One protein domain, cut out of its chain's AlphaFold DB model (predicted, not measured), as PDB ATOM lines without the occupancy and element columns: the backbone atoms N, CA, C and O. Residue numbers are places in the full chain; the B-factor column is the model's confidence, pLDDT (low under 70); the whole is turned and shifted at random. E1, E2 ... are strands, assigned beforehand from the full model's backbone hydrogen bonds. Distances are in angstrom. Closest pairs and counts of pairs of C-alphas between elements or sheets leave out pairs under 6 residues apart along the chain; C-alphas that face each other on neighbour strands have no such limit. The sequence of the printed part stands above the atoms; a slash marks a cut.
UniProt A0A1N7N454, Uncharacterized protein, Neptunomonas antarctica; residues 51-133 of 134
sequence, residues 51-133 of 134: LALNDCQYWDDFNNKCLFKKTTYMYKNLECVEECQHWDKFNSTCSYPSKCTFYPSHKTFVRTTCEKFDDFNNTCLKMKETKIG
ATOM      1  N   LEU A  51      48.756  22.424  13.037       90.31
ATOM      2  CA  LEU A  51      47.555  21.831  12.457       90.31
ATOM      3  C   LEU A  51      46.442  22.884  12.454       90.31
ATOM      4  O   LEU A  51      46.281  23.584  13.447       90.31
ATOM      5  N   ALA A  52      45.665  22.982  11.377       93.00
ATOM      6  CA  ALA A  52      44.511  23.875  11.298       93.00
ATOM      7  C   ALA A  52      43.209  23.062  11.280       93.00
ATOM      8  O   ALA A  52      43.017  22.216  10.406       93.00
ATOM      9  N   LEU A  53      42.318  23.338  12.228       93.44
ATOM     10  CA  LEU A  53      40.972  22.777  12.306       93.44
ATOM     11  C   LEU A  53      39.960  23.858  11.940       93.44
ATOM     12  O   LEU A  53      39.987  24.938  12.520       93.44
ATOM     13  N   ASN A  54      39.072  23.574  10.990       94.69
ATOM     14  CA  ASN A  54      38.067  24.532  10.538       94.69
ATOM     15  C   ASN A  54      36.683  24.138  11.053       94.69
ATOM     16  O   ASN A  54      36.285  22.985  10.897       94.69
ATOM     17  N   ASP A  55      35.947  25.110  11.576       94.50
ATOM     18  CA  ASP A  55      34.543  24.986  11.968       94.50
ATOM     19  C   ASP A  55      33.729  26.157  11.397       94.50
ATOM     20  O   ASP A  55      34.287  27.199  11.039       94.50
ATOM     21  N   CYS A  56      32.414  26.004  11.269       97.25
ATOM     22  CA  CYS A  56      31.561  27.093  10.823       97.25
ATOM     23  C   CYS A  56      31.091  27.952  11.999       97.25
ATOM     24  O   CYS A  56      30.357  27.487  12.862       97.25
ATOM     25  N   GLN A  57      31.465  29.233  12.005       97.31
ATOM     26  CA  GLN A  57      31.032  30.170  13.046       97.31
ATOM     27  C   GLN A  57      29.671  30.795  12.736       97.31
ATOM     28  O   GLN A  57      28.855  30.982  13.635       97.31
ATOM     29  N   TYR A  58      29.435  31.132  11.467       97.25
ATOM     30  CA  TYR A  58      28.171  31.700  11.006       97.25
ATOM     31  C   TYR A  58      27.638  30.860   9.857       97.25
ATOM     32  O   TYR A  58      28.220  30.845   8.773       97.25
ATOM     33  N   TRP A  59      26.549  30.146  10.122       96.25
ATOM     34  CA  TRP A  59      25.868  29.285   9.166       96.25
ATOM     35  C   TRP A  59      24.624  29.980   8.612       96.25
ATOM     36  O   TRP A  59      23.911  30.671   9.334       96.25
ATOM     37  N   ASP A  60      24.386  29.799   7.322       95.75
ATOM     38  CA  ASP A  60      23.183  30.233   6.629       95.75
ATOM     39  C   ASP A  60      22.311  29.007   6.374       95.75
ATOM     40  O   ASP A  60      22.601  28.211   5.478       95.75
ATOM     41  N   ASP A  61      21.254  28.861   7.172       95.00
ATOM     42  CA  ASP A  61      20.309  27.749   7.065       95.00
ATOM     43  C   ASP A  61      19.532  27.768   5.747       95.00
ATOM     44  O   ASP A  61      19.217  26.714   5.198       95.00
ATOM     45  N   PHE A  62      19.238  28.956   5.212       95.06
ATOM     46  CA  PHE A  62      18.446  29.087   3.993       95.06
ATOM     47  C   PHE A  62      19.236  28.624   2.769       95.06
ATOM     48  O   PHE A  62      18.725  27.871   1.942       95.06
ATOM     49  N   ASN A  63      20.500  29.042   2.668       96.44
ATOM     50  CA  ASN A  63      21.387  28.635   1.578       96.44
ATOM     51  C   ASN A  63      22.227  27.387   1.904       96.44
ATOM     52  O   ASN A  63      23.040  26.981   1.074       96.44
ATOM     53  N   ASN A  64      22.052  26.797   3.093       96.62
ATOM     54  CA  ASN A  64      22.781  25.629   3.590       96.62
ATOM     55  C   ASN A  64      24.307  25.767   3.411       96.62
ATOM     56  O   ASN A  64      24.975  24.871   2.882       96.62
ATOM     57  N   LYS A  65      24.852  26.933   3.779       97.00
ATOM     58  CA  LYS A  65      26.265  27.275   3.554       97.00
ATOM     59  C   LYS A  65      26.896  27.958   4.758       97.00
ATOM     60  O   LYS A  65      26.254  28.706   5.489       97.00
ATOM     61  N   CYS A  66      28.204  27.775   4.899       96.75
ATOM     62  CA  CYS A  66      28.975  28.502   5.894       96.75
ATOM     63  C   CYS A  66      29.350  29.894   5.381       96.75
ATOM     64  O   CYS A  66      29.986  30.015   4.333       96.75
ATOM     65  N   LEU A  67      28.989  30.931   6.132       96.88
ATOM     66  CA  LEU A  67      29.293  32.326   5.821       96.88
ATOM     67  C   LEU A  67      30.649  32.770   6.375       96.88
ATOM     68  O   LEU A  67      31.315  33.608   5.774       96.88
ATOM     69  N   PHE A  68      31.081  32.192   7.496       97.81
ATOM     70  CA  PHE A  68      32.405  32.447   8.052       97.81
ATOM     71  C   PHE A  68      32.978  31.206   8.730       97.81
ATOM     72  O   PHE A  68      32.335  30.603   9.594       97.81
ATOM     73  N   LYS A  69      34.211  30.853   8.361       97.31
ATOM     74  CA  LYS A  69      34.948  29.727   8.936       97.31
ATOM     75  C   LYS A  69      35.829  30.208  10.083       97.31
ATOM     76  O   LYS A  69      36.669  31.078   9.883       97.31
ATOM     77  N   LYS A  70      35.648  29.611  11.254       97.50
ATOM     78  CA  LYS A  70      36.561  29.709  12.389       97.50
ATOM     79  C   LYS A  70      37.686  28.700  12.201       97.50
ATOM     80  O   LYS A  70      37.415  27.528  11.943       97.50
ATOM     81  N   THR A  71      38.925  29.138  12.378       98.00
ATOM     82  CA  THR A  71      40.108  28.283  12.256       98.00
ATOM     83  C   THR A  71      40.813  28.187  13.600       98.00
ATOM     84  O   THR A  71      41.224  29.190  14.175       98.00
ATOM     85  N   THR A  72      40.988  26.970  14.098       96.81
ATOM     86  CA  THR A  72      41.748  26.675  15.312       96.81
ATOM     87  C   THR A  72      43.090  26.075  14.921       96.81
ATOM     88  O   THR A  72      43.162  24.962  14.401       96.81
ATOM     89  N   TYR A  73      44.160  26.824  15.156       95.19
ATOM     90  CA  TYR A  73      45.529  26.377  14.967       95.19
ATOM     91  C   TYR A  73      46.039  25.693  16.226       95.19
ATOM     92  O   TYR A  73      46.106  26.305  17.290       95.19
ATOM     93  N   MET A  74      46.460  24.441  16.092       92.12
ATOM     94  CA  MET A  74      47.016  23.641  17.172       92.12
ATOM     95  C   MET A  74      48.495  23.365  16.918       92.12
ATOM     96  O   MET A  74      48.882  22.861  15.862       92.12
ATOM     97  N   TYR A  75      49.336  23.658  17.904       90.69
ATOM     98  CA  TYR A  75      50.739  23.261  17.912       90.69
ATOM     99  C   TYR A  75      51.106  22.721  19.293       90.69
ATOM    100  O   TYR A  75      51.257  23.479  20.253       90.69
ATOM    101  N   LYS A  76      51.263  21.394  19.402       86.62
ATOM    102  CA  LYS A  76      51.430  20.689  20.685       86.62
ATOM    103  C   LYS A  76      50.285  21.044  21.650       86.62
ATOM    104  O   LYS A  76      49.146  20.711  21.363       86.62
ATOM    105  N   ASN A  77      50.583  21.755  22.739       86.75
ATOM    106  CA  ASN A  77      49.613  22.169  23.758       86.75
ATOM    107  C   ASN A  77      49.173  23.635  23.598       86.75
ATOM    108  O   ASN A  77      48.588  24.202  24.517       86.75
ATOM    109  N   LEU A  78      49.537  24.283  22.489       93.19
ATOM    110  CA  LEU A  78      49.138  25.650  22.192       93.19
ATOM    111  C   LEU A  78      48.002  25.645  21.185       93.19
ATOM    112  O   LEU A  78      48.069  24.955  20.166       93.19
ATOM    113  N   GLU A  79      47.015  26.483  21.460       95.19
ATOM    114  CA  GLU A  79      45.870  26.717  20.598       95.19
ATOM    115  C   GLU A  79      45.789  28.209  20.270       95.19
ATOM    116  O   GLU A  79      45.886  29.057  21.159       95.19
ATOM    117  N   CYS A  80      45.625  28.539  18.993       97.50
ATOM    118  CA  CYS A  80      45.333  29.892  18.545       97.50
ATOM    119  C   CYS A  80      44.111  29.875  17.634       97.50
ATOM    120  O   CYS A  80      44.060  29.114  16.675       97.50
ATOM    121  N   VAL A  81      43.140  30.732  17.928       98.00
ATOM    122  CA  VAL A  81      41.856  30.766  17.228       98.00
ATOM    123  C   VAL A  81      41.732  32.032  16.384       98.00
ATOM    124  O   VAL A  81      41.790  33.145  16.922       98.00
ATOM    125  N   GLU A  82      41.517  31.836  15.086       98.25
ATOM    126  CA  GLU A  82      41.010  32.838  14.152       98.25
ATOM    127  C   GLU A  82      39.491  32.716  14.062       98.25
ATOM    128  O   GLU A  82      38.948  31.695  13.642       98.25
ATOM    129  N   GLU A  83      38.796  33.759  14.483       98.06
ATOM    130  CA  GLU A  83      37.343  33.825  14.486       98.06
ATOM    131  C   GLU A  83      36.894  35.242  14.154       98.06
ATOM    132  O   GLU A  83      37.620  36.222  14.334       98.06
ATOM    133  N   CYS A  84      35.675  35.364  13.658       98.00
ATOM    134  CA  CYS A  84      35.084  36.653  13.407       98.00
ATOM    135  C   CYS A  84      34.711  37.328  14.729       98.00
ATOM    136  O   CYS A  84      33.883  36.811  15.482       98.00
ATOM    137  N   GLN A  85      35.296  38.495  14.991       97.19
ATOM    138  CA  GLN A  85      35.052  39.264  16.211       97.19
ATOM    139  C   GLN A  85      33.885  40.240  16.061       97.19
ATOM    140  O   GLN A  85      33.161  40.484  17.021       97.19
ATOM    141  N   HIS A  86      33.693  40.770  14.852       96.56
ATOM    142  CA  HIS A  86      32.651  41.745  14.548       96.56
ATOM    143  C   HIS A  86      31.889  41.295  13.308       96.56
ATOM    144  O   HIS A  86      32.398  41.375  12.193       96.56
ATOM    145  N   TRP A  87      30.689  40.766  13.528       96.44
ATOM    146  CA  TRP A  87      29.819  40.255  12.475       96.44
ATOM    147  C   TRP A  87      28.746  41.275  12.116       96.44
ATOM    148  O   TRP A  87      27.925  41.646  12.958       96.44
ATOM    149  N   ASP A  88      28.716  41.673  10.852       94.31
ATOM    150  CA  ASP A  88      27.632  42.460  10.292       94.31
ATOM    151  C   ASP A  88      26.500  41.515   9.877       94.31
ATOM    152  O   ASP A  88      26.579  40.806   8.873       94.31
ATOM    153  N   LYS A  89      25.422  41.514  10.666       90.81
ATOM    154  CA  LYS A  89      24.233  40.690  10.404       90.81
ATOM    155  C   LYS A  89      23.471  41.120   9.155       90.81
ATOM    156  O   LYS A  89      22.844  40.272   8.531       90.81
ATOM    157  N   PHE A  90      23.488  42.408   8.816       91.00
ATOM    158  CA  PHE A  90      22.733  42.926   7.679       91.00
ATOM    159  C   PHE A  90      23.392  42.502   6.370       91.00
ATOM    160  O   PHE A  90      22.736  41.943   5.496       91.00
ATOM    161  N   ASN A  91      24.709  42.687   6.277       93.75
ATOM    162  CA  ASN A  91      25.481  42.285   5.102       93.75
ATOM    163  C   ASN A  91      25.935  40.820   5.148       93.75
ATOM    164  O   ASN A  91      26.489  40.324   4.168       93.75
ATOM    165  N   SER A  92      25.703  40.124   6.267       95.12
ATOM    166  CA  SER A  92      26.152  38.748   6.495       95.12
ATOM    167  C   SER A  92      27.646  38.578   6.203       95.12
ATOM    168  O   SER A  92      28.058  37.669   5.480       95.12
ATOM    169  N   THR A  93      28.457  39.488   6.745       95.75
ATOM    170  CA  THR A  93      29.908  39.513   6.533       95.75
ATOM    171  C   THR A  93      30.660  39.761   7.831       95.75
ATOM    172  O   THR A  93      30.152  40.376   8.769       95.75
ATOM    173  N   CYS A  94      31.900  39.284   7.886       96.94
ATOM    174  CA  CYS A  94      32.776  39.572   9.003       96.94
ATOM    175  C   CYS A  94      33.547  40.869   8.761       96.94
ATOM    176  O   CYS A  94      34.381  40.929   7.858       96.94
ATOM    177  N   SER A  95      33.325  41.873   9.604       96.19
ATOM    178  CA  SER A  95      34.028  43.155   9.532       96.19
ATOM    179  C   SER A  95      35.439  43.081  10.122       96.19
ATOM    180  O   SER A  95      36.326  43.821   9.704       96.19
ATOM    181  N   TYR A  96      35.677  42.178  11.079       96.88
ATOM    182  CA  TYR A  96      37.021  41.954  11.609       96.88
ATOM    183  C   TYR A  96      37.238  40.504  12.067       96.88
ATOM    184  O   TYR A  96      36.734  40.112  13.127       96.88
ATOM    185  N   PRO A  97      37.997  39.700  11.305       97.19
ATOM    186  CA  PRO A  97      38.499  38.413  11.764       97.19
ATOM    187  C   PRO A  97      39.761  38.592  12.619       97.19
ATOM    188  O   PRO A  97      40.661  39.354  12.260       97.19
ATOM    189  N   SER A  98      39.856  37.876  13.741       98.00
ATOM    190  CA  SER A  98      41.126  37.750  14.456       98.00
ATOM    191  C   SER A  98      42.136  36.972  13.609       98.00
ATOM    192  O   SER A  98      41.765  36.180  12.742       98.00
ATOM    193  N   LYS A  99      43.427  37.201  13.865       98.06
ATOM    194  CA  LYS A  99      44.520  36.577  13.112       98.06
ATOM    195  C   LYS A  99      45.495  35.868  14.034       98.06
ATOM    196  O   LYS A  99      45.878  36.414  15.066       98.06
ATOM    197  N   CYS A 100      45.951  34.693  13.632       97.88
ATOM    198  CA  CYS A 100      46.965  33.903  14.305       97.88
ATOM    199  C   CYS A 100      48.230  33.852  13.451       97.88
ATOM    200  O   CYS A 100      48.231  33.356  12.329       97.88
ATOM    201  N   THR A 101      49.343  34.325  14.004       96.56
ATOM    202  CA  THR A 101      50.663  34.187  13.376       96.56
ATOM    203  C   THR A 101      51.504  33.225  14.198       96.56
ATOM    204  O   THR A 101      51.717  33.453  15.388       96.56
ATOM    205  N   PHE A 102      51.978  32.141  13.584       95.44
ATOM    206  CA  PHE A 102      52.883  31.197  14.235       95.44
ATOM    207  C   PHE A 102      54.342  31.574  13.982       95.44
ATOM    208  O   PHE A 102      54.729  31.836  12.845       95.44
ATOM    209  N   TYR A 103      55.154  31.551  15.038       94.00
ATOM    210  CA  TYR A 103      56.588  31.830  14.989       94.00
ATOM    211  C   TYR A 103      57.367  30.555  15.334       94.00
ATOM    212  O   TYR A 103      57.538  30.257  16.521       94.00
ATOM    213  N   PRO A 104      57.869  29.800  14.335       90.31
ATOM    214  CA  PRO A 104      58.548  28.523  14.568       90.31
ATOM    215  C   PRO A 104      59.780  28.632  15.474       90.31
ATOM    216  O   PRO A 104      59.981  27.782  16.338       90.31
ATOM    217  N   SER A 105      60.552  29.720  15.353       91.12
ATOM    218  CA  SER A 105      61.755  29.980  16.166       91.12
ATOM    219  C   SER A 105      61.477  30.008  17.669       91.12
ATOM    220  O   SER A 105      62.337  29.641  18.467       91.12
ATOM    221  N   HIS A 106      60.275  30.436  18.053       90.25
ATOM    222  CA  HIS A 106      59.848  30.561  19.446       90.25
ATOM    223  C   HIS A 106      58.775  29.541  19.825       90.25
ATOM    224  O   HIS A 106      58.401  29.460  20.989       90.25
ATOM    225  N   LYS A 107      58.289  28.746  18.860       92.00
ATOM    226  CA  LYS A 107      57.218  27.759  19.048       92.00
ATOM    227  C   LYS A 107      55.983  28.374  19.713       92.00
ATOM    228  O   LYS A 107      55.360  27.751  20.568       92.00
ATOM    229  N   THR A 108      55.650  29.604  19.322       95.19
ATOM    230  CA  THR A 108      54.570  30.412  19.906       95.19
ATOM    231  C   THR A 108      53.663  30.975  18.829       95.19
ATOM    232  O   THR A 108      54.104  31.223  17.704       95.19
ATOM    233  N   PHE A 109      52.423  31.274  19.200       97.31
ATOM    234  CA  PHE A 109      51.536  32.091  18.382       97.31
ATOM    235  C   PHE A 109      51.503  33.532  18.878       97.31
ATOM    236  O   PHE A 109      51.689  33.803  20.065       97.31
ATOM    237  N   VAL A 110      51.191  34.450  17.975       97.88
ATOM    238  CA  VAL A 110      50.674  35.774  18.310       97.88
ATOM    239  C   VAL A 110      49.282  35.879  17.719       97.88
ATOM    240  O   VAL A 110      49.106  35.723  16.509       97.88
ATOM    241  N   ARG A 111      48.298  36.115  18.586       98.31
ATOM    242  CA  ARG A 111      46.919  36.371  18.183       98.31
ATOM    243  C   ARG A 111      46.665  37.869  18.145       98.31
ATOM    244  O   ARG A 111      46.730  38.522  19.187       98.31
ATOM    245  N   THR A 112      46.339  38.391  16.974       98.50
ATOM    246  CA  THR A 112      45.911  39.773  16.770       98.50
ATOM    247  C   THR A 112      44.390  39.830  16.810       98.50
ATOM    248  O   THR A 112      43.703  39.073  16.126       98.50
ATOM    249  N   THR A 113      43.870  40.718  17.646       98.31
ATOM    250  CA  THR A 113      42.438  40.943  17.861       98.31
ATOM    251  C   THR A 113      42.122  42.429  17.782       98.31
ATOM    252  O   THR A 113      43.011  43.258  17.984       98.31
ATOM    253  N   CYS A 114      40.863  42.779  17.545       97.81
ATOM    254  CA  CYS A 114      40.385  44.136  17.716       97.81
ATOM    255  C   CYS A 114      39.972  44.379  19.172       97.81
ATOM    256  O   CYS A 114      39.094  43.702  19.698       97.81
ATOM    257  N   GLU A 115      40.623  45.336  19.834       97.12
ATOM    258  CA  GLU A 115      40.285  45.776  21.193       97.12
ATOM    259  C   GLU A 115      39.285  46.937  21.179       97.12
ATOM    260  O   GLU A 115      38.446  47.042  22.071       97.12
ATOM    261  N   LYS A 116      39.365  47.808  20.167       97.62
ATOM    262  CA  LYS A 116      38.407  48.897  19.962       97.62
ATOM    263  C   LYS A 116      37.962  48.923  18.511       97.62
ATOM    264  O   LYS A 116      38.776  49.209  17.634       97.62
ATOM    265  N   PHE A 117      36.680  48.679  18.288       97.69
ATOM    266  CA  PHE A 117      36.060  48.650  16.971       97.69
ATOM    267  C   PHE A 117      35.118  49.844  16.788       97.69
ATOM    268  O   PHE A 117      34.506  50.307  17.749       97.69
ATOM    269  N   ASP A 118      35.059  50.368  15.569       96.50
ATOM    270  CA  ASP A 118      34.110  51.386  15.133       96.50
ATOM    271  C   ASP A 118      33.019  50.713  14.302       96.50
ATOM    272  O   ASP A 118      33.249  50.368  13.141       96.50
ATOM    273  N   ASP A 119      31.842  50.527  14.903       91.75
ATOM    274  CA  ASP A 119      30.694  49.887  14.252       91.75
ATOM    275  C   ASP A 119      30.110  50.728  13.107       91.75
ATOM    276  O   ASP A 119      29.502  50.175  12.194       91.75
ATOM    277  N   PHE A 120      30.299  52.052  13.117       92.62
ATOM    278  CA  PHE A 120      29.788  52.915  12.051       92.62
ATOM    279  C   PHE A 120      30.626  52.768  10.778       92.62
ATOM    280  O   PHE A 120      30.086  52.617   9.685       92.62
ATOM    281  N   ASN A 121      31.954  52.767  10.924       94.62
ATOM    282  CA  ASN A 121      32.889  52.631   9.805       94.62
ATOM    283  C   ASN A 121      33.343  51.184   9.552       94.62
ATOM    284  O   ASN A 121      34.193  50.954   8.691       94.62
ATOM    285  N   ASN A 122      32.837  50.210  10.315       93.56
ATOM    286  CA  ASN A 122      33.249  48.804  10.275       93.56
ATOM    287  C   ASN A 122      34.776  48.604  10.349       93.56
ATOM    288  O   ASN A 122      35.344  47.758   9.658       93.56
ATOM    289  N   THR A 123      35.463  49.406  11.164       95.69
ATOM    290  CA  THR A 123      36.931  49.461  11.179       95.69
ATOM    291  C   THR A 123      37.480  49.229  12.579       95.69
ATOM    292  O   THR A 123      36.985  49.771  13.566       95.69
ATOM    293  N   CYS A 124      38.563  48.457  12.681       97.31
ATOM    294  CA  CYS A 124      39.277  48.331  13.941       97.31
ATOM    295  C   CYS A 124      40.145  49.564  14.216       97.31
ATOM    296  O   CYS A 124      41.085  49.847  13.477       97.31
ATOM    297  N   LEU A 125      39.861  50.272  15.309       97.94
ATOM    298  CA  LEU A 125      40.596  51.464  15.737       97.94
ATOM    299  C   LEU A 125      41.826  51.127  16.581       97.94
ATOM    300  O   LEU A 125      42.797  51.881  16.598       97.94
ATOM    301  N   LYS A 126      41.775  50.021  17.332       98.00
ATOM    302  CA  LYS A 126      42.883  49.581  18.182       98.00
ATOM    303  C   LYS A 126      43.016  48.071  18.148       98.00
ATOM    304  O   LYS A 126      42.120  47.355  18.589       98.00
ATOM    305  N   MET A 127      44.161  47.607  17.663       97.81
ATOM    306  CA  MET A 127      44.526  46.196  17.676       97.81
ATOM    307  C   MET A 127      45.206  45.823  18.993       97.81
ATOM    308  O   MET A 127      45.893  46.639  19.611       97.81
ATOM    309  N   LYS A 128      45.041  44.566  19.393       98.12
ATOM    310  CA  LYS A 128      45.717  43.949  20.528       98.12
ATOM    311  C   LYS A 128      46.341  42.638  20.094       98.12
ATOM    312  O   LYS A 128      45.649  41.740  19.613       98.12
ATOM    313  N   GLU A 129      47.638  42.526  20.327       98.19
ATOM    314  CA  GLU A 129      48.397  41.303  20.121       98.19
ATOM    315  C   GLU A 129      48.555  40.558  21.443       98.19
ATOM    316  O   GLU A 129      48.850  41.145  22.484       98.19
ATOM    317  N   THR A 130      48.327  39.250  21.415       97.94
ATOM    318  CA  THR A 130      48.496  38.370  22.572       97.94
ATOM    319  C   THR A 130      49.428  37.234  22.191       97.94
ATOM    320  O   THR A 130      49.098  36.433  21.316       97.94
ATOM    321  N   LYS A 131      50.587  37.149  22.851       97.44
ATOM    322  CA  LYS A 131      51.480  35.992  22.731       97.44
ATOM    323  C   LYS A 131      50.825  34.784  23.409       97.44
ATOM    324  O   LYS A 131      50.393  34.878  24.555       97.44
ATOM    325  N   ILE A 132      50.780  33.656  22.711       96.69
ATOM    326  CA  ILE A 132      50.299  32.368  23.214       96.69
ATOM    327  C   ILE A 132      51.471  31.387  23.155       96.69
ATOM    328  O   ILE A 132      51.995  31.083  22.080       96.69
ATOM    329  N   GLY A 133      51.891  30.909  24.322       90.50
ATOM    330  CA  GLY A 133      53.116  30.130  24.502       90.50
ATOM    331  C   GLY A 133      54.171  30.884  25.312       90.50
ATOM    332  O   GLY A 133      54.005  32.065  25.622       90.50
TER     333      GLY A 133
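AT A GLANCE: This is residues 51 to 133 of the 134 residues of an uncharacterized protein of Neptunomonas antarctica (UniProt A0A1N7N454). Three finger-like hairpins lie side by side in a flat slab, with their tips, residues 61 to 64, 89 to 92 and 119 to 122, at the same end. E1 and E2 make the first finger and E7 and E8 the last; in the middle one E4 pairs with E5 near the tip, while at the root E3 joins E2 and E6 joins E7. The printed part has 83 residues with eight named strands, E1 to E8 in chain order, and no named helix: all strand, in antiparallel sheets E1-E2-E3, E4-E5 and E6-E7-E8. It is only just loose, close to compact, with a radius of gyration of the C-alphas of 14.3 A and spans of 42 by 31 by 13 A.

IN THESE COORDINATES: E1, residues 51 to 60, begins at C-alpha 51 (47.555, 21.831, 12.457) and is 26.4 A long. E2, residues 65 to 75, is 28.7 A long and bends by 63 degrees at residue 68. E3, residues 78 to 82, runs on into E4, residues 84 to 88, at 14 degrees. E5, residues 93 to 97, runs on into E6, residues 99 to 103, at 34 degrees. E7, residues 108 to 118, is 29.7 A long. E8, residues 123 to 132, is 24.8 A long, bends by 65 degrees at residue 126 and ends at C-alpha 132 (50.299, 32.368, 23.214).

HOW THE PARTS SIT: E1, E2 and E3 form a meander, each strand the antiparallel neighbour of the one before, and so do E6, E7 and E8. N 53 and O 72 of hairpin E1 and E2 are 2.8 A apart, within hydrogen-bond range, as are N 73 and O 80 of hairpin E2 and E3, at 2.7 A. In hairpin E4 and E5, N 95 and O 86 are 2.8 A apart. N 110 and O 101 in hairpin E6 and E7, and N 113 and O 128 in hairpin E7 and E8, are each 2.8 A apart. The two three-stranded sheets form a sandwich, two sheets face to face, their best planes 14 degrees apart. The closest C-alphas of E3 and E6, Glu 82 and Lys 99, are 5.2 A apart; E1 is apart from E8.

THE WHOLE: The C-alphas farthest apart, of Phe 62 and Ser 105, are 45.0 A apart. The seven links are tight and the printed part has no cut. The mean pLDDT of the printed part is 95.6, and no printed residue is under 70.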